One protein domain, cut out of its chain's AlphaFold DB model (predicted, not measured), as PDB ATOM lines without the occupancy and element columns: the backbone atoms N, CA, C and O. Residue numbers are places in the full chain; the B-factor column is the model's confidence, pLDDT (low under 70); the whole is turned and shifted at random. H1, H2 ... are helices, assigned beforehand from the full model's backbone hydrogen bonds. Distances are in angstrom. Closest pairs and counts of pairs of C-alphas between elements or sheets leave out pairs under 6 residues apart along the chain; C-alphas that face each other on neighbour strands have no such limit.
ATOM      1  N   VAL A   2       4.533  32.411  21.197       64.06
ATOM      2  CA  VAL A   2       4.500  30.940  21.258       64.06
ATOM      3  C   VAL A   2       3.199  30.553  21.952       64.06
ATOM      4  O   VAL A   2       2.929  31.092  23.027       64.06
ATOM      5  N   GLU A   3       2.406  29.680  21.335       71.50
ATOM      6  CA  GLU A   3       1.231  29.094  21.976       71.50
ATOM      7  C   GLU A   3       1.666  28.357  23.251       71.50
ATOM      8  O   GLU A   3       2.653  27.618  23.259       71.50
ATOM      9  N   ARG A   4       0.971  28.614  24.357       82.56
ATOM     10  CA  ARG A   4       1.218  27.969  25.645       82.56
ATOM     11  C   ARG A   4      -0.083  27.330  26.082       82.56
ATOM     12  O   ARG A   4      -1.092  28.024  26.124       82.56
ATOM     13  N   SER A   5      -0.028  26.054  26.447       93.44
ATOM     14  CA  SER A   5      -1.120  25.416  27.173       93.44
ATOM     15  C   SER A   5      -1.422  26.180  28.463       93.44
ATOM     16  O   SER A   5      -0.539  26.823  29.049       93.44
ATOM     17  N   LEU A   6      -2.684  26.138  28.889       96.25
ATOM     18  CA  LEU A   6      -3.157  26.920  30.022       96.25
ATOM     19  C   LEU A   6      -2.429  26.520  31.307       96.25
ATOM     20  O   LEU A   6      -2.536  25.386  31.767       96.25
ATOM     21  N   GLN A   7      -1.736  27.493  31.898       96.62
ATOM     22  CA  GLN A   7      -1.186  27.409  33.246       96.62
ATOM     23  C   GLN A   7      -2.057  28.262  34.162       96.62
ATOM     24  O   GLN A   7      -2.095  29.492  34.049       96.62
ATOM     25  N   HIS A   8      -2.782  27.605  35.056       96.19
ATOM     26  CA  HIS A   8      -3.568  28.265  36.075       96.19
ATOM     27  C   HIS A   8      -2.646  28.919  37.089       96.19
ATOM     28  O   HIS A   8      -1.756  28.304  37.673       96.19
ATOM     29  N   ARG A   9      -2.919  30.188  37.373       96.19
ATOM     30  CA  ARG A   9      -2.318  30.855  38.519       96.19
ATOM     31  C   ARG A   9      -2.842  30.228  39.817       96.19
ATOM     32  O   ARG A   9      -4.055  30.180  40.002       96.19
ATOM     33  N   ASP A  10      -1.933  29.826  40.703       94.94
ATOM     34  CA  ASP A  10      -2.207  29.363  42.071       94.94
ATOM     35  C   ASP A  10      -3.273  28.228  42.151       94.94
ATOM     36  O   ASP A  10      -4.264  28.364  42.875       94.94
ATOM     37  N   PRO A  11      -3.121  27.105  41.410       94.56
ATOM     38  CA  PRO A  11      -4.194  26.128  41.180       94.56
ATOM     39  C   PRO A  11      -4.679  25.429  42.457       94.56
ATOM     40  O   PRO A  11      -5.881  25.248  42.622       94.56
ATOM     41  N   ASP A  12      -3.781  25.114  43.397       95.38
ATOM     42  CA  ASP A  12      -4.123  24.468  44.677       95.38
ATOM     43  C   ASP A  12      -4.996  25.346  45.604       95.38
ATOM     44  O   ASP A  12      -5.523  24.860  46.604       95.38
ATOM     45  N   SER A  13      -5.143  26.641  45.288       96.50
ATOM     46  CA  SER A  13      -5.978  27.600  46.031       96.50
ATOM     47  C   SER A  13      -7.395  27.768  45.468       96.50
ATOM     48  O   SER A  13      -8.239  28.390  46.115       96.50
ATOM     49  N   LYS A  14      -7.659  27.234  44.270       97.44
ATOM     50  CA  LYS A  14      -8.910  27.420  43.526       97.44
ATOM     51  C   LYS A  14      -9.807  26.192  43.619       97.44
ATOM     52  O   LYS A  14      -9.347  25.061  43.747       97.44
ATOM     53  N   ASP A  15     -11.108  26.423  43.504       97.56
ATOM     54  CA  ASP A  15     -12.082  25.361  43.293       97.56
ATOM     55  C   ASP A  15     -12.097  24.892  41.825       97.56
ATOM     56  O   ASP A  15     -11.764  25.640  40.899       97.56
ATOM     57  N   ASP A  16     -12.538  23.651  41.605       96.94
ATOM     58  CA  ASP A  16     -12.553  23.039  40.272       96.94
ATOM     59  C   ASP A  16     -13.426  23.809  39.259       96.94
ATOM     60  O   ASP A  16     -13.174  23.744  38.055       96.94
ATOM     61  N   GLU A  17     -14.454  24.540  39.708       97.81
ATOM     62  CA  GLU A  17     -15.369  25.262  38.819       97.81
ATOM     63  C   GLU A  17     -14.794  26.611  38.367       97.81
ATOM     64  O   GLU A  17     -14.949  26.979  37.199       97.81
ATOM     65  N   THR A  18     -14.037  27.300  39.226       97.69
ATOM     66  CA  THR A  18     -13.184  28.429  38.819       97.69
ATOM     67  C   THR A  18     -12.148  27.982  37.786       97.69
ATOM     68  O   THR A  18     -12.020  28.629  36.746       97.69
ATOM     69  N   LEU A  19     -11.482  26.838  37.989       97.19
ATOM     70  CA  LEU A  19     -10.529  26.293  37.009       97.19
ATOM     71  C   LEU A  19     -11.215  25.960  35.665       97.19
ATOM     72  O   LEU A  19     -10.714  26.335  34.604       97.19
ATOM     73  N   ARG A  20     -12.418  25.364  35.675       97.06
ATOM     74  CA  ARG A  20     -13.232  25.170  34.452       97.06
ATOM     75  C   ARG A  20     -13.688  26.475  33.807       97.06
ATOM     76  O   ARG A  20     -13.919  26.509  32.598       97.06
ATOM     77  N   ARG A  21     -13.908  27.540  34.581       97.12
ATOM     78  CA  ARG A  21     -14.273  28.860  34.043       97.12
ATOM     79  C   ARG A  21     -13.079  29.503  33.345       97.12
ATOM     80  O   ARG A  21     -13.237  29.958  32.219       97.12
ATOM     81  N   GLU A  22     -11.894  29.450  33.950       97.31
ATOM     82  CA  GLU A  22     -10.639  29.896  33.326       97.31
ATOM     83  C   GLU A  22     -10.350  29.124  32.028       97.31
ATOM     84  O   GLU A  22     -10.054  29.743  31.009       97.31
ATOM     85  N   ALA A  23     -10.551  27.800  32.021       97.25
ATOM     86  CA  ALA A  23     -10.424  26.961  30.827       97.25
ATOM     87  C   ALA A  23     -11.356  27.398  29.682       97.25
ATOM     88  O   ALA A  23     -10.911  27.590  28.551       97.25
ATOM     89  N   ARG A  24     -12.648  27.601  29.983       96.75
ATOM     90  CA  ARG A  24     -13.656  28.055  29.008       96.75
ATOM     91  C   ARG A  24     -13.364  29.459  28.485       96.75
ATOM     92  O   ARG A  24     -13.489  29.681  27.287       96.75
ATOM     93  N   VAL A  25     -12.949  30.388  29.350       96.38
ATOM     94  CA  VAL A  25     -12.571  31.754  28.948       96.38
ATOM     95  C   VAL A  25     -11.331  31.737  28.052       96.38
ATOM     96  O   VAL A  25     -11.319  32.428  27.038       96.38
ATOM     97  N   HIS A  26     -10.322  30.917  28.364       96.50
ATOM     98  CA  HIS A  26      -9.135  30.803  27.519       96.50
ATOM     99  C   HIS A  26      -9.464  30.215  26.138       96.50
ATOM    100  O   HIS A  26      -9.112  30.818  25.124       96.50
ATOM    101  N   LEU A  27     -10.224  29.114  26.088       96.44
ATOM    102  CA  LEU A  27     -10.708  28.526  24.836       96.44
ATOM    103  C   LEU A  27     -11.532  29.533  24.016       96.44
ATOM    104  O   LEU A  27     -11.324  29.663  22.814       96.44
ATOM    105  N   ALA A  28     -12.423  30.295  24.656       95.88
ATOM    106  CA  ALA A  28     -13.193  31.347  23.993       95.88
ATOM    107  C   ALA A  28     -12.316  32.509  23.477       95.88
ATOM    108  O   ALA A  28     -12.654  33.121  22.466       95.88
ATOM    109  N   SER A  29     -11.183  32.794  24.129       95.75
ATOM    110  CA  SER A  29     -10.259  33.866  23.731       95.75
ATOM    111  C   SER A  29      -9.317  33.512  22.573       95.75
ATOM    112  O   SER A  29      -8.865  34.422  21.881       95.75
ATOM    113  N   GLU A  30      -9.040  32.224  22.336       96.75
ATOM    114  CA  GLU A  30      -8.078  31.757  21.324       96.75
ATOM    115  C   GLU A  30      -8.766  30.900  20.234       96.75
ATOM    116  O   GLU A  30      -8.934  29.688  20.400       96.75
ATOM    117  N   PRO A  31      -9.134  31.491  19.077       96.69
ATOM    118  CA  PRO A  31      -9.778  30.788  17.959       96.69
ATOM    119  C   PRO A  31      -9.043  29.538  17.454       96.69
ATOM    120  O   PRO A  31      -9.679  28.605  16.965       96.69
ATOM    121  N   ALA A  32      -7.713  29.507  17.574       97.06
ATOM    122  CA  ALA A  32      -6.887  28.373  17.170       97.06
ATOM    123  C   ALA A  32      -7.171  27.119  18.023       97.06
ATOM    124  O   ALA A  32      -7.320  26.022  17.485       97.06
ATOM    125  N   LEU A  33      -7.353  27.293  19.338       97.19
ATOM    126  CA  LEU A  33      -7.726  26.211  20.253       97.19
ATOM    127  C   LEU A  33      -9.139  25.690  19.963       97.19
ATOM    128  O   LEU A  33      -9.378  24.485  20.033       97.19
ATOM    129  N   GLN A  34     -10.064  26.578  19.577       97.50
ATOM    130  CA  GLN A  34     -11.418  26.195  19.155       97.50
ATOM    131  C   GLN A  34     -11.363  25.315  17.903       97.50
ATOM    132  O   GLN A  34     -11.937  24.229  17.902       97.50
ATOM    133  N   LEU A  35     -10.602  25.725  16.878       97.81
ATOM    134  CA  LEU A  35     -10.423  24.928  15.661       97.81
ATOM    135  C   LEU A  35      -9.813  23.550  15.961       97.81
ATOM    136  O   LEU A  35     -10.283  22.557  15.416       97.81
ATOM    137  N   VAL A  36      -8.799  23.462  16.831       98.25
ATOM    138  CA  VAL A  36      -8.176  22.171  17.181       98.25
ATOM    139  C   VAL A  36      -9.132  21.271  17.970       98.25
ATOM    140  O   VAL A  36      -9.212  20.079  17.677       98.25
ATOM    141  N   ALA A  37      -9.911  21.812  18.909       98.00
ATOM    142  CA  ALA A  37     -10.934  21.047  19.623       98.00
ATOM    143  C   ALA A  37     -12.056  20.551  18.683       98.00
ATOM    144  O   ALA A  37     -12.487  19.403  18.785       98.00
ATOM    145  N   GLU A  38     -12.496  21.385  17.737       98.00
ATOM    146  CA  GLU A  38     -13.461  21.015  16.691       98.00
ATOM    147  C   GLU A  38     -12.897  19.947  15.734       98.00
ATOM    148  O   GLU A  38     -13.590  18.985  15.404       98.00
ATOM    149  N   LEU A  39     -11.622  20.063  15.344       98.25
ATOM    150  CA  LEU A  39     -10.910  19.105  14.493       98.25
ATOM    151  C   LEU A  39     -10.774  17.738  15.174       98.25
ATOM    152  O   LEU A  39     -11.118  16.718  14.581       98.25
ATOM    153  N   VAL A  40     -10.326  17.702  16.433       98.25
ATOM    154  CA  VAL A  40     -10.213  16.452  17.205       98.25
ATOM    155  C   VAL A  40     -11.588  15.804  17.398       98.25
ATOM    156  O   VAL A  40     -11.693  14.581  17.308       98.25
ATOM    157  N   ALA A  41     -12.655  16.589  17.590       97.94
ATOM    158  CA  ALA A  41     -14.019  16.066  17.621       97.94
ATOM    159  C   ALA A  41     -14.434  15.443  16.271       97.94
ATOM    160  O   ALA A  41     -14.828  14.275  16.242       97.94
ATOM    161  N   ARG A  42     -14.282  16.165  15.148       97.88
ATOM    162  CA  ARG A  42     -14.705  15.685  13.818       97.88
ATOM    163  C   ARG A  42     -13.907  14.469  13.342       97.88
ATOM    164  O   ARG A  42     -14.483  13.528  12.807       97.88
ATOM    165  N   LEU A  43     -12.596  14.433  13.577       97.69
ATOM    166  CA  LEU A  43     -11.761  13.290  13.189       97.69
ATOM    167  C   LEU A  43     -12.067  12.023  14.011       97.69
ATOM    168  O   LEU A  43     -11.914  10.913  13.504       97.69
ATOM    169  N   ARG A  44     -12.536  12.162  15.261       97.31
ATOM    170  CA  ARG A  44     -13.039  11.030  16.065       97.31
ATOM    171  C   ARG A  44     -14.393  10.522  15.576       97.31
ATOM    172  O   ARG A  44     -14.625   9.314  15.634       97.31
ATOM    173  N   GLU A  45     -15.274  11.421  15.143       97.19
ATOM    174  CA  GLU A  45     -16.601  11.107  14.593       97.19
ATOM    175  C   GLU A  45     -16.495  10.261  13.315       97.19
ATOM    176  O   GLU A  45     -17.190   9.260  13.187       97.19
ATOM    177  N   LEU A  46     -15.565  10.617  12.422       96.94
ATOM    178  CA  LEU A  46     -15.353   9.958  11.126       96.94
ATOM    179  C   LEU A  46     -14.538   8.640  11.186       96.94
ATOM    180  O   LEU A  46     -14.412   7.972  10.165       96.94
ATOM    181  N   ASP A  47     -13.966   8.291  12.349       96.06
ATOM    182  CA  ASP A  47     -13.176   7.066  12.642       96.06
ATOM    183  C   ASP A  47     -12.186   6.636  11.532       96.06
ATOM    184  O   ASP A  47     -12.113   5.481  11.109       96.06
ATOM    185  N   LEU A  48     -11.427   7.608  11.023       96.88
ATOM    186  CA  LEU A  48     -10.637   7.477   9.797       96.88
ATOM    187  C   LEU A  48      -9.442   6.514   9.972       96.88
ATOM    188  O   LEU A  48      -8.705   6.620  10.957       96.88
ATOM    189  N   PRO A  49      -9.127   5.652   8.983       97.25
ATOM    190  CA  PRO A  49      -8.063   4.642   9.100       97.25
ATOM    191  C   PRO A  49      -6.653   5.244   9.229       97.25
ATOM    192  O   PRO A  49      -5.712   4.590   9.695       97.25
ATOM    193  N   TRP A  50      -6.476   6.510   8.842       97.31
ATOM    194  CA  TRP A  50      -5.231   7.233   9.067       97.31
ATOM    195  C   TRP A  50      -5.154   7.929  10.442       97.31
ATOM    196  O   TRP A  50      -4.039   8.084  10.940       97.31
ATOM    197  N   TRP A  51      -6.287   8.214  11.099       97.75
ATOM    198  CA  TRP A  51      -6.417   8.891  12.404       97.75
ATOM    199  C   TRP A  51      -6.992   7.951  13.484       97.75
ATOM    200  O   TRP A  51      -8.077   8.157  14.022       97.75
ATOM    201  N   THR A  52      -6.275   6.871  13.801       97.94
ATOM    202  CA  THR A  52      -6.779   5.864  14.748       97.94
ATOM    203  C   THR A  52      -6.405   6.176  16.205       97.94
ATOM    204  O   THR A  52      -5.317   6.699  16.467       97.94
ATOM    205  N   PRO A  53      -7.229   5.764  17.192       98.00
ATOM    206  CA  PRO A  53      -6.887   5.851  18.616       98.00
ATOM    207  C   PRO A  53      -5.558   5.176  18.991       98.00
ATOM    208  O   PRO A  53      -4.887   5.609  19.923       98.00
ATOM    209  N   VAL A  54      -5.153   4.138  18.247       97.94
ATOM    210  CA  VAL A  54      -3.859   3.456  18.422       97.94
ATOM    211  C   VAL A  54      -2.708   4.413  18.105       97.94
ATOM    212  O   VAL A  54      -1.888   4.671  18.980       97.94
ATOM    213  N   LYS A  55      -2.709   5.034  16.917       98.00
ATOM    214  CA  LYS A  55      -1.705   6.042  16.527       98.00
ATOM    215  C   LYS A  55      -1.670   7.235  17.484       98.00
ATOM    216  O   LYS A  55      -0.605   7.761  17.793       98.00
ATOM    217  N   LEU A  56      -2.835   7.654  17.983       97.75
ATOM    218  CA  LEU A  56      -2.943   8.740  18.959       97.75
ATOM    219  C   LEU A  56      -2.380   8.360  20.343       97.75
ATOM    220  O   LEU A  56      -1.902   9.251  21.046       97.75
ATOM    221  N   ARG A  57      -2.400   7.078  20.742       97.25
ATOM    222  CA  ARG A  57      -1.697   6.572  21.941       97.25
ATOM    223  C   ARG A  57      -0.194   6.414  21.688       97.25
ATOM    224  O   ARG A  57       0.593   6.800  22.543       97.25
ATOM    225  N   GLU A  58       0.207   5.908  20.521       97.81
ATOM    226  CA  GLU A  58       1.618   5.790  20.109       97.81
ATOM    227  C   GLU A  58       2.327   7.153  20.068       97.81
ATOM    228  O   GLU A  58       3.491   7.259  20.449       97.81
ATOM    229  N   ARG A  59       1.624   8.206  19.621       97.75
ATOM    230  CA  ARG A  59       2.142   9.582  19.574       97.75
ATOM    231  C   ARG A  59       2.092  10.290  20.932       97.75
ATOM    232  O   ARG A  59       3.000  11.066  21.204       97.75
ATOM    233  N   TRP A  60       1.065  10.026  21.750       98.06
ATOM    234  CA  TRP A  60       0.841  10.643  23.066       98.06
ATOM    235  C   TRP A  60       0.230   9.633  24.057       98.06
ATOM    236  O   TRP A  60      -0.997   9.496  24.151       98.06
ATOM    237  N   GLY A  61       1.087   8.923  24.800       97.81
ATOM    238  CA  GLY A  61       0.691   7.882  25.763       97.81
ATOM    239  C   GLY A  61      -0.030   8.419  27.009       97.81
ATOM    240  O   GLY A  61      -0.048   9.629  27.261       97.81
ATOM    241  N   ALA A  62      -0.617   7.536  27.828       98.31
ATOM    242  CA  ALA A  62      -1.465   7.965  28.947       98.31
ATOM    243  C   ALA A  62      -0.691   8.775  30.003       98.31
ATOM    244  O   ALA A  62      -1.232   9.741  30.548       98.31
ATOM    245  N   ILE A  63       0.582   8.435  30.245       98.38
ATOM    246  CA  ILE A  63       1.504   9.203  31.107       98.38
ATOM    247  C   ILE A  63       1.645  10.656  30.635       98.38
ATOM    248  O   ILE A  63       1.518  11.575  31.446       98.38
ATOM    249  N   GLU A  64       1.866  10.884  29.339       98.38
ATOM    250  CA  GLU A  64       2.067  12.235  28.807       98.38
ATOM    251  C   GLU A  64       0.781  13.063  28.901       98.38
ATOM    252  O   GLU A  64       0.791  14.163  29.457       98.38
ATOM    253  N   ARG A  65      -0.348  12.490  28.461       98.38
ATOM    254  CA  ARG A  65      -1.656  13.156  28.518       98.38
ATOM    255  C   ARG A  65      -2.066  13.499  29.947       98.38
ATOM    256  O   ARG A  65      -2.536  14.601  30.204       98.38
ATOM    257  N   MET A  66      -1.860  12.591  30.904       98.50
ATOM    258  CA  MET A  66      -2.096  12.880  32.326       98.50
ATOM    259  C   MET A  66      -1.180  13.997  32.843       98.50
ATOM    260  O   MET A  66      -1.604  14.787  33.688       98.50
ATOM    261  N   GLY A  67       0.043  14.092  32.314       98.12
ATOM    262  CA  GLY A  67       0.982  15.178  32.581       98.12
ATOM    263  C   GLY A  67       0.469  16.558  32.157       98.12
ATOM    264  O   GLY A  67       0.695  17.519  32.893       98.12
ATOM    265  N   TRP A  68      -0.266  16.664  31.044       98.06
ATOM    266  CA  TRP A  68      -0.894  17.918  30.597       98.06
ATOM    267  C   TRP A  68      -1.913  18.434  31.626       98.06
ATOM    268  O   TRP A  68      -1.896  19.601  32.008       98.06
ATOM    269  N   PHE A  69      -2.731  17.542  32.192       98.19
ATOM    270  CA  PHE A  69      -3.743  17.872  33.205       98.19
ATOM    271  C   PHE A  69      -3.189  17.945  34.642       98.19
ATOM    272  O   PHE A  69      -3.921  17.700  35.605       98.19
ATOM    273  N   ARG A  70      -1.897  18.258  34.836       97.94
ATOM    274  CA  ARG A  70      -1.243  18.298  36.164       97.94
ATOM    275  C   ARG A  70      -1.964  19.201  37.169       97.94
ATOM    276  O   ARG A  70      -2.111  18.818  38.329       97.94
ATOM    277  N   GLU A  71      -2.455  20.347  36.716       97.69
ATOM    278  CA  GLU A  71      -3.154  21.345  37.540       97.69
ATOM    279  C   GLU A  71      -4.655  21.026  37.699       97.69
ATOM    280  O   GLU A  71      -5.284  21.399  38.687       97.69
ATOM    281  N   ARG A  72      -5.229  20.249  36.772       98.06
ATOM    282  CA  ARG A  72      -6.645  19.849  36.755       98.06
ATOM    283  C   ARG A  72      -6.846  18.468  37.373       98.06
ATOM    284  O   ARG A  72      -7.055  17.461  36.692       98.06
ATOM    285  N   SER A  73      -6.769  18.417  38.704       97.69
ATOM    286  CA  SER A  73      -6.965  17.168  39.461       97.69
ATOM    287  C   SER A  73      -8.357  16.544  39.277       97.69
ATOM    288  O   SER A  73      -8.491  15.328  39.410       97.69
ATOM    289  N   ASP A  74      -9.366  17.340  38.906       98.19
ATOM    290  CA  ASP A  74     -10.725  16.894  38.588       98.19
ATOM    291  C   ASP A  74     -10.805  16.132  37.254       98.19
ATOM    292  O   ASP A  74     -11.368  15.039  37.225       98.19
ATOM    293  N   ILE A  75     -10.166  16.634  36.188       98.44
ATOM    294  CA  ILE A  75     -10.071  15.932  34.892       98.44
ATOM    295  C   ILE A  75      -9.371  14.588  35.082       98.44
ATOM    296  O   ILE A  75      -9.904  13.542  34.708       98.44
ATOM    297  N   ARG A  76      -8.191  14.582  35.721       98.38
ATOM    298  CA  ARG A  76      -7.450  13.329  35.935       98.38
ATOM    299  C   ARG A  76      -8.241  12.342  36.787       98.38
ATOM    300  O   ARG A  76      -8.215  11.148  36.500       98.38
ATOM    301  N   GLN A  77      -8.941  12.820  37.820       98.44
ATOM    302  CA  GLN A  77      -9.852  12.007  38.627       98.44
ATOM    303  C   GLN A  77     -10.939  11.370  37.751       98.44
ATOM    304  O   GLN A  77     -11.100  10.155  37.805       98.44
ATOM    305  N   GLN A  78     -11.646  12.165  36.941       98.56
ATOM    306  CA  GLN A  78     -12.715  11.695  36.057       98.56
ATOM    307  C   GLN A  78     -12.219  10.601  35.107       98.56
ATOM    308  O   GLN A  78     -12.774   9.506  35.121       98.56
ATOM    309  N   ILE A  79     -11.140  10.862  34.359       98.56
ATOM    310  CA  ILE A  79     -10.581   9.920  33.377       98.56
ATOM    311  C   ILE A  79     -10.057   8.651  34.060       98.56
ATOM    312  O   ILE A  79     -10.305   7.542  33.598       98.56
ATOM    313  N   THR A  80      -9.358   8.780  35.194       98.69
ATOM    314  CA  THR A  80      -8.838   7.600  35.906       98.69
ATOM    315  C   THR A  80      -9.976   6.742  36.453       98.69
ATOM    316  O   THR A  80      -9.908   5.520  36.352       98.69
ATOM    317  N   THR A  81     -11.025   7.344  37.018       98.50
ATOM    318  CA  THR A  81     -12.173   6.595  37.547       98.50
ATOM    319  C   THR A  81     -13.013   5.962  36.436       98.50
ATOM    320  O   THR A  81     -13.422   4.817  36.605       98.50
ATOM    321  N   SER A  82     -13.261   6.652  35.314       98.50
ATOM    322  CA  SER A  82     -14.059   6.100  34.209       98.50
ATOM    323  C   SER A  82     -13.358   4.949  33.487       98.50
ATOM    324  O   SER A  82     -14.028   4.010  33.070       98.50
ATOM    325  N   LEU A  83     -12.029   5.007  33.374       98.12
ATOM    326  CA  LEU A  83     -11.225   3.965  32.741       98.12
ATOM    327  C   LEU A  83     -10.915   2.793  33.685       98.12
ATOM    328  O   LEU A  83     -11.167   1.647  33.343       98.12
ATOM    329  N   THR A  84     -10.380   3.061  34.881       98.12
ATOM    330  CA  THR A  84      -9.781   2.017  35.749       98.12
ATOM    331  C   THR A  84     -10.680   1.563  36.904       98.12
ATOM    332  O   THR A  84     -10.263   0.764  37.740       98.12
ATOM    333  N   GLY A  85     -11.876   2.147  37.055       97.62
ATOM    334  CA  GLY A  85     -12.756   1.922  38.211       97.62
ATOM    335  C   GLY A  85     -12.210   2.437  39.557       97.62
ATOM    336  O   GLY A  85     -12.900   2.359  40.577       97.62
ATOM    337  N   LEU A  86     -10.989   2.989  39.597       97.50
ATOM    338  CA  LEU A  86     -10.357   3.487  40.818       97.50
ATOM    339  C   LEU A  86     -11.212   4.584  41.462       97.50
ATOM    340  O   LEU A  86     -11.507   5.601  40.836       97.50
ATOM    341  N   SER A  87     -11.575   4.403  42.739       98.12
ATOM    342  CA  SER A  87     -12.504   5.312  43.426       98.12
ATOM    343  C   SER A  87     -12.067   6.792  43.343       98.12
ATOM    344  O   SER A  87     -10.874   7.077  43.506       98.12
ATOM    345  N   PRO A  88     -12.994   7.760  43.172       98.19
ATOM    346  CA  PRO A  88     -12.644   9.161  42.897       98.19
ATOM    347  C   PRO A  88     -11.675   9.785  43.912       98.19
ATOM    348  O   PRO A  88     -10.712  10.459  43.548       98.19
ATOM    349  N   ARG A  89     -11.876   9.504  45.208       97.81
ATOM    350  CA  ARG A  89     -11.003   9.992  46.293       97.81
ATOM    351  C   ARG A  89      -9.596   9.390  46.262       97.81
ATOM    352  O   ARG A  89      -8.669  10.028  46.755       97.81
ATOM    353  N   ALA A  90      -9.437   8.179  45.729       97.94
ATOM    354  CA  ALA A  90      -8.129   7.568  45.528       97.94
ATOM    355  C   ALA A  90      -7.457   8.144  44.276       97.94
ATOM    356  O   ALA A  90      -6.310   8.574  44.367       97.94
ATOM    357  N   ALA A  91      -8.182   8.228  43.155       97.75
ATOM    358  CA  ALA A  91      -7.691   8.767  41.887       97.75
ATOM    359  C   ALA A  91      -7.162  10.207  42.022       97.75
ATOM    360  O   ALA A  91      -6.006  10.462  41.696       97.75
ATOM    361  N   ARG A  92      -7.948  11.130  42.603       97.81
ATOM    362  CA  ARG A  92      -7.559  12.548  42.780       97.81
ATOM    363  C   ARG A  92      -6.262  12.744  43.583       97.81
ATOM    364  O   ARG A  92      -5.595  13.760  43.438       97.81
ATOM    365  N   ARG A  93      -5.906  11.782  44.445       97.75
ATOM    366  CA  ARG A  93      -4.706  11.812  45.306       97.75
ATOM    367  C   ARG A  93      -3.450  11.233  44.645       97.75
ATOM    368  O   ARG A  93      -2.413  11.158  45.302       97.75
ATOM    369  N   LYS A  94      -3.525  10.771  43.395       98.25
ATOM    370  CA  LYS A  94      -2.378  10.222  42.663       98.25
ATOM    371  C   LYS A  94      -1.659  11.300  41.848       98.25
ATOM    372  O   LYS A  94      -2.241  12.310  41.448       98.25
ATOM    373  N   THR A  95      -0.372  11.063  41.608       98.25
ATOM    374  CA  THR A  95       0.407  11.825  40.629       98.25
ATOM    375  C   THR A  95      -0.081  11.499  39.214       98.25
ATOM    376  O   THR A  95      -0.502  10.362  38.979       98.25
ATOM    377  N   PRO A  96      -0.008  12.450  38.262       98.31
ATOM    378  CA  PRO A  96      -0.371  12.192  36.867       98.31
ATOM    379  C   PRO A  96       0.376  10.981  36.296       98.31
ATOM    380  O   PRO A  96      -0.242  10.125  35.673       98.31
ATOM    381  N   ASP A  97       1.664  10.844  36.608       98.56
ATOM    382  CA  ASP A  97       2.519   9.753  36.136       98.56
ATOM    383  C   ASP A  97       2.018   8.370  36.606       98.56
ATOM    384  O   ASP A  97       2.001   7.420  35.827       98.56
ATOM    385  N   PHE A  98       1.539   8.254  37.856       98.50
ATOM    386  CA  PHE A  98       0.924   7.018  38.365       98.50
ATOM    387  C   PHE A  98      -0.422   6.738  37.688       98.50
ATOM    388  O   PHE A  98      -0.741   5.587  37.409       98.50
ATOM    389  N   GLN A  99      -1.226   7.779  37.444       98.56
ATOM    390  CA  GLN A  99      -2.527   7.642  36.781       98.56
ATOM    391  C   GLN A  99      -2.351   7.178  35.334       98.56
ATOM    392  O   GLN A  99      -3.032   6.252  34.911       98.56
ATOM    393  N   GLY A 100      -1.392   7.760  34.612       98.50
ATOM    394  CA  GLY A 100      -1.040   7.348  33.261       98.50
ATOM    395  C   GLY A 100      -0.489   5.926  33.207       98.50
ATOM    396  O   GLY A 100      -1.009   5.125  32.448       98.50
ATOM    397  N   ALA A 101       0.476   5.575  34.063       98.56
ATOM    398  CA  ALA A 101       1.046   4.225  34.085       98.56
ATOM    399  C   ALA A 101       0.003   3.135  34.407       98.56
ATOM    400  O   ALA A 101       0.057   2.055  33.828       98.56
ATOM    401  N   LEU A 102      -0.965   3.431  35.287       98.56
ATOM    402  CA  LEU A 102      -2.098   2.542  35.571       98.56
ATOM    403  C   LEU A 102      -3.064   2.429  34.381       98.56
ATOM    404  O   LEU A 102      -3.603   1.359  34.130       98.56
ATOM    405  N   ILE A 103      -3.310   3.518  33.651       98.56
ATOM    406  CA  ILE A 103      -4.169   3.485  32.459       98.56
ATOM    407  C   ILE A 103      -3.480   2.719  31.323       98.56
ATOM    408  O   ILE A 103      -4.122   1.890  30.690       98.56
ATOM    409  N   ASP A 104      -2.182   2.943  31.097       98.31
ATOM    410  CA  ASP A 104      -1.412   2.207  30.094       98.31
ATOM    411  C   ASP A 104      -1.375   0.698  30.411       98.31
ATOM    412  O   ASP A 104      -1.652  -0.093  29.513       98.31
ATOM    413  N   SER A 105      -1.171   0.279  31.673       98.38
ATOM    414  CA  SER A 105      -1.193  -1.155  32.021       98.38
ATOM    415  C   SER A 105      -2.565  -1.805  31.812       98.38
ATOM    416  O   SER A 105      -2.634  -2.910  31.292       98.38
ATOM    417  N   VAL A 106      -3.664  -1.121  32.149       98.31
ATOM    418  CA  VAL A 106      -5.031  -1.656  31.971       98.31
ATOM    419  C   VAL A 106      -5.447  -1.686  30.482       98.31
ATOM    420  O   VAL A 106      -6.265  -2.513  30.083       98.31
ATOM    421  N   ILE A 107      -4.847  -0.854  29.620       97.94
ATOM    422  CA  ILE A 107      -4.977  -0.990  28.155       97.94
ATOM    423  C   ILE A 107      -4.146  -2.177  27.641       97.94
ATOM    424  O   ILE A 107      -4.627  -2.936  26.800       97.94
ATOM    425  N   ASP A 108      -2.921  -2.359  28.140       97.50
ATOM    426  CA  ASP A 108      -2.010  -3.424  27.693       97.50
ATOM    427  C   ASP A 108      -2.435  -4.824  28.185       97.50
ATOM    428  O   ASP A 108      -2.177  -5.820  27.509       97.50
ATOM    429  N   GLU A 109      -3.143  -4.906  29.316       98.06
ATOM    430  CA  GLU A 109      -3.828  -6.114  29.805       98.06
ATOM    431  C   GLU A 109      -5.138  -6.411  29.037       98.06
ATOM    432  O   GLU A 109      -5.631  -7.538  29.069       98.06
ATOM    433  N   GLY A 110      -5.664  -5.438  28.278       97.69
ATOM    434  CA  GLY A 110      -6.817  -5.595  27.382       97.69
ATOM    435  C   GLY A 110      -8.186  -5.247  27.979       97.69
ATOM    436  O   GLY A 110      -9.184  -5.305  27.259       97.69
ATOM    437  N   ASP A 111      -8.244  -4.837  29.248       98.19
ATOM    438  CA  ASP A 111      -9.471  -4.407  29.942       98.19
ATOM    439  C   ASP A 111     -10.094  -3.139  29.315       98.19
ATOM    440  O   ASP A 111     -11.310  -2.941  29.360       98.19
ATOM    441  N   ILE A 112      -9.271  -2.274  28.706       98.06
ATOM    442  CA  ILE A 112      -9.694  -1.033  28.035       98.06
ATOM    443  C   ILE A 112      -9.253  -1.045  26.569       98.06
ATOM    444  O   ILE A 112      -8.074  -1.186  26.257       98.06
ATOM    445  N   THR A 113     -10.177  -0.765  25.644       98.31
ATOM    446  CA  THR A 113      -9.811  -0.557  24.232       98.31
ATOM    447  C   THR A 113      -9.164   0.822  24.008       98.31
ATOM    448  O   THR A 113      -9.603   1.810  24.606       98.31
ATOM    449  N   PRO A 114      -8.208   0.969  23.068       97.81
ATOM    450  CA  PRO A 114      -7.645   2.277  22.711       97.81
ATOM    451  C   PRO A 114      -8.695   3.328  22.306       97.81
ATOM    452  O   PRO A 114      -8.510   4.514  22.570       97.81
ATOM    453  N   ARG A 115      -9.832   2.912  21.720       98.00
ATOM    454  CA  ARG A 115     -10.970   3.800  21.408       98.00
ATOM    455  C   ARG A 115     -11.639   4.333  22.682       98.00
ATOM    456  O   ARG A 115     -11.935   5.520  22.735       98.00
ATOM    457  N   ALA A 116     -11.834   3.502  23.710       98.25
ATOM    458  CA  ALA A 116     -12.370   3.942  25.001       98.25
ATOM    459  C   ALA A 116     -11.402   4.886  25.741       98.25
ATOM    460  O   ALA A 116     -11.836   5.899  26.286       98.25
ATOM    461  N   PHE A 117     -10.093   4.606  25.686       98.25
ATOM    462  CA  PHE A 117      -9.048   5.515  26.175       98.25
ATOM    463  C   PHE A 117      -9.114   6.892  25.498       98.25
ATOM    464  O   PHE A 117      -9.160   7.907  26.187       98.25
ATOM    465  N   GLU A 118      -9.171   6.942  24.164       98.12
ATOM    466  CA  GLU A 118      -9.237   8.201  23.410       98.12
ATOM    467  C   GLU A 118     -10.527   8.984  23.715       98.12
ATOM    468  O   GLU A 118     -10.466  10.182  23.989       98.12
ATOM    469  N   VAL A 119     -11.683   8.310  23.749       98.06
ATOM    470  CA  VAL A 119     -12.994   8.920  24.048       98.06
ATOM    471  C   VAL A 119     -13.067   9.521  25.459       98.06
ATOM    472  O   VAL A 119     -13.806  10.481  25.660       98.06
ATOM    473  N   ALA A 120     -12.287   9.025  26.426       98.38
ATOM    474  CA  ALA A 120     -12.305   9.541  27.796       98.38
ATOM    475  C   ALA A 120     -11.753  10.978  27.947       98.38
ATOM    476  O   ALA A 120     -12.038  11.626  28.953       98.38
ATOM    477  N   TYR A 121     -10.997  11.491  26.970       98.38
ATOM    478  CA  TYR A 121     -10.493  12.871  26.961       98.38
ATOM    479  C   TYR A 121     -11.429  13.796  26.166       98.38
ATOM    480  O   TYR A 121     -11.647  13.552  24.978       98.38
ATOM    481  N   ASP A 122     -11.926  14.885  26.760       98.06
ATOM    482  CA  ASP A 122     -12.695  15.916  26.039       98.06
ATOM    483  C   ASP A 122     -11.783  16.655  25.024       98.06
ATOM    484  O   ASP A 122     -10.710  17.128  25.417       98.06
ATOM    485  N   PRO A 123     -12.165  16.789  23.734       98.25
ATOM    486  CA  PRO A 123     -11.414  17.567  22.741       98.25
ATOM    487  C   PRO A 123     -11.101  19.013  23.163       98.25
ATOM    488  O   PRO A 123     -10.056  19.546  22.792       98.25
ATOM    489  N   ARG A 124     -11.972  19.643  23.961       97.88
ATOM    490  CA  ARG A 124     -11.792  21.000  24.500       97.88
ATOM    491  C   ARG A 124     -10.650  21.048  25.510       97.88
ATOM    492  O   ARG A 124      -9.778  21.905  25.404       97.88
ATOM    493  N   ASP A 125     -10.627  20.112  26.455       98.31
ATOM    494  CA  ASP A 125      -9.548  20.008  27.440       98.31
ATOM    495  C   ASP A 125      -8.224  19.582  26.766       98.31
ATOM    496  O   ASP A 125      -7.160  20.090  27.123       98.31
ATOM    497  N   LEU A 126      -8.265  18.727  25.733       98.12
ATOM    498  CA  LEU A 126      -7.078  18.397  24.927       98.12
ATOM    499  C   LEU A 126      -6.479  19.619  24.218       98.12
ATOM    500  O   LEU A 126      -5.258  19.746  24.195       98.12
ATOM    501  N   ALA A 127      -7.301  20.525  23.681       97.56
ATOM    502  CA  ALA A 127      -6.806  21.766  23.088       97.56
ATOM    503  C   ALA A 127      -6.259  22.740  24.149       97.56
ATOM    504  O   ALA A 127      -5.191  23.310  23.960       97.56
ATOM    505  N   VAL A 128      -6.954  22.915  25.280       97.81
ATOM    506  CA  VAL A 128      -6.578  23.893  26.323       97.81
ATOM    507  C   VAL A 128      -5.294  23.517  27.077       97.81
ATOM    508  O   VAL A 128      -4.500  24.402  27.402       97.81
ATOM    509  N   TYR A 129      -5.079  22.232  27.376       98.12
ATOM    510  CA  TYR A 129      -3.938  21.776  28.192       98.12
ATOM    511  C   TYR A 129      -2.878  21.003  27.400       98.12
ATOM    512  O   TYR A 129      -1.713  20.981  27.803       98.12
ATOM    513  N   GLY A 130      -3.266  20.358  26.299       97.00
ATOM    514  CA  GLY A 130      -2.360  19.609  25.435       97.00
ATOM    515  C   GLY A 130      -1.635  20.482  24.403       97.00
ATOM    516  O   GLY A 130      -1.822  21.698  24.339       97.00
ATOM    517  N   PRO A 131      -0.775  19.873  23.571       96.75
ATOM    518  CA  PRO A 131      -0.026  20.573  22.536       96.75
ATOM    519  C   PRO A 131      -0.894  20.762  21.278       96.75
ATOM    520  O   PRO A 131      -0.773  20.006  20.314       96.75
ATOM    521  N   ALA A 132      -1.776  21.768  21.273       97.00
ATOM    522  CA  ALA A 132      -2.740  22.009  20.190       97.00
ATOM    523  C   ALA A 132      -2.083  22.106  18.794       97.00
ATOM    524  O   ALA A 132      -2.459  21.361  17.882       97.00
ATOM    525  N   ALA A 133      -1.017  22.903  18.650       96.56
ATOM    526  CA  ALA A 133      -0.199  22.944  17.434       96.56
ATOM    527  C   ALA A 133       0.351  21.569  16.979       96.56
ATOM    528  O   ALA A 133       0.506  21.335  15.780       96.56
ATOM    529  N   ALA A 134       0.623  20.633  17.900       96.56
ATOM    530  CA  ALA A 134       1.117  19.295  17.563       96.56
ATOM    531  C   ALA A 134      -0.006  18.337  17.122       96.56
ATOM    532  O   ALA A 134       0.243  17.484  16.270       96.56
ATOM    533  N   TYR A 135      -1.235  18.502  17.629       97.62
ATOM    534  CA  TYR A 135      -2.425  17.834  17.080       97.62
ATOM    535  C   TYR A 135      -2.701  18.291  15.643       97.62
ATOM    536  O   TYR A 135      -2.904  17.456  14.762       97.62
ATOM    537  N   TRP A 136      -2.623  19.601  15.380       97.75
ATOM    538  CA  TRP A 136      -2.730  20.147  14.023       97.75
ATOM    539  C   TRP A 136      -1.620  19.638  13.094       97.75
ATOM    540  O   TRP A 136      -1.900  19.193  11.979       97.75
ATOM    541  N   GLN A 137      -0.361  19.657  13.552       97.06
ATOM    542  CA  GLN A 137       0.760  19.122  12.780       97.06
ATOM    543  C   GLN A 137       0.563  17.631  12.480       97.06
ATOM    544  O   GLN A 137       0.752  17.221  11.340       97.06
ATOM    545  N   PHE A 138       0.127  16.827  13.454       97.50
ATOM    546  CA  PHE A 138      -0.123  15.399  13.247       97.50
ATOM    547  C   PHE A 138      -1.279  15.133  12.269       97.50
ATOM    548  O   PHE A 138      -1.209  14.175  11.501       97.50
ATOM    549  N   PHE A 139      -2.305  15.992  12.228       98.06
ATOM    550  CA  PHE A 139      -3.353  15.946  11.199       98.06
ATOM    551  C   PHE A 139      -2.765  16.229   9.809       98.06
ATOM    552  O   PHE A 139      -2.963  15.436   8.889       98.06
ATOM    553  N   CYS A 140      -1.962  17.287   9.675       97.31
ATOM    554  CA  CYS A 140      -1.295  17.629   8.415       97.31
ATOM    555  C   CYS A 140      -0.297  16.550   7.948       97.31
ATOM    556  O   CYS A 140      -0.166  16.336   6.745       97.31
ATOM    557  N   GLU A 141       0.380  15.870   8.881       97.12
ATOM    558  CA  GLU A 141       1.298  14.745   8.627       97.12
ATOM    559  C   GLU A 141       0.568  13.440   8.256       97.12
ATOM    560  O   GLU A 141       1.119  12.635   7.508       97.12
ATOM    561  N   SER A 142      -0.644  13.211   8.781       97.69
ATOM    562  CA  SER A 142      -1.367  11.933   8.638       97.69
ATOM    563  C   SER A 142      -2.418  11.918   7.531       97.69
ATOM    564  O   SER A 142      -2.779  10.836   7.068       97.69
ATOM    565  N   MET A 143      -2.937  13.079   7.126       97.81
ATOM    566  CA  MET A 143      -3.944  13.170   6.071       97.81
ATOM    567  C   MET A 143      -3.325  12.803   4.706       97.81
ATOM    568  O   MET A 143      -2.324  13.403   4.310       97.81
TER     569      MET A 143
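AT A GLANCE: This is residues 2 to 143 of the 534 residues of an uncharacterized protein of Sorangium cellulosum (UniProt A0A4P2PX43). Three groups of helices build a body that is only just flat: around the longest helix, H2, sit H9, H1 and H10; H4, H5 and H7, nearly aligned, have centres that make a triangle, with short H6 at H5; and H3 and H8 meet near their first residues in a corner as a third group. The first 14 residues, 2 to 15, have no named helix. The printed part has 142 residues with ten named helices, H1 to H10 in chain order, and no named strand; its class is all helix. It is compact, with a radius of gyration of the C-alphas of 14.8 A, and spans 42 by 41 by 22 A.

IN THESE COORDINATES: Find C-alpha 31 at (-9.778, 30.788, 17.959); from there H2, residues 31 to 45, runs 21.1 A to C-alpha 45 at (-16.601, 11.107, 14.593). Before it stands H1, residues 16 to 29, 19.9 A long. After it come H3, residues 53 to 59; H4, residues 62 to 68; H5, residues 73 to 84, 15.9 A; and H6, residues 88 to 91. H7, residues 96 to 108, covers 18.2 A; H8 is residues 114 to 119 and H9 residues 123 to 129. Look last for H10, residues 132 to 142, 15.4 A long, ending at C-alpha 142, (-1.367, 11.933, 8.638).

HOW THE PARTS SIT: Start at H2: it touches H9 at a steep tilt of 41 degrees, opposite ways, closest at the C-alphas of Ala 37 and Pro 123, 4.7 A. H10 touches H2 at 46 degrees, steep, the same way, with C-alphas 36 and 132 closest at 6.2 A. H1 and H2 only just touch, only at the corner, with 3 pairs of C-alphas within 8 A, those of Leu 27 and Leu 33 closest at 5.9 A. With residues 23 to 27 alone H1 touches H9, about perpendicular at 83 degrees; the C-alphas of Leu 27 and Val 128 are closest, 6.4 A. H3 and H10 are near each other, with 6 pairs of C-alphas within 10 A. H3 touches H8 about perpendicular, 86 degrees, C-alphas 53 and 115 closest at 5.4 A. H7 touches H4 at a shallow tilt of 28 degrees, opposite ways, with the C-alphas of Ile 63 and Gly 100 closest at 3.8 A. H7 touches H5 at a shallow 18 degrees, the same way, C-alphas 99 and 80 closest at 6.4 A. H5, with residues 76 to 81 alone, touches H6, C-alphas 77 and 91 closest at 5.1 A. Helix packing is mostly crossed, only just. Each O i to N i+4 pair is within hydrogen-bond range in H1 to H5 and H7 to H10; H6 is too short for one.

THE WHOLE: The C-alphas of Ser 13 and Pro 49 are the two farthest apart, 43.5 A. The printed part has no cut; its links are tight but for the short one from H2 to H3. Mean pLDDT of the printed part is 97.1, and Val 2 is under 70.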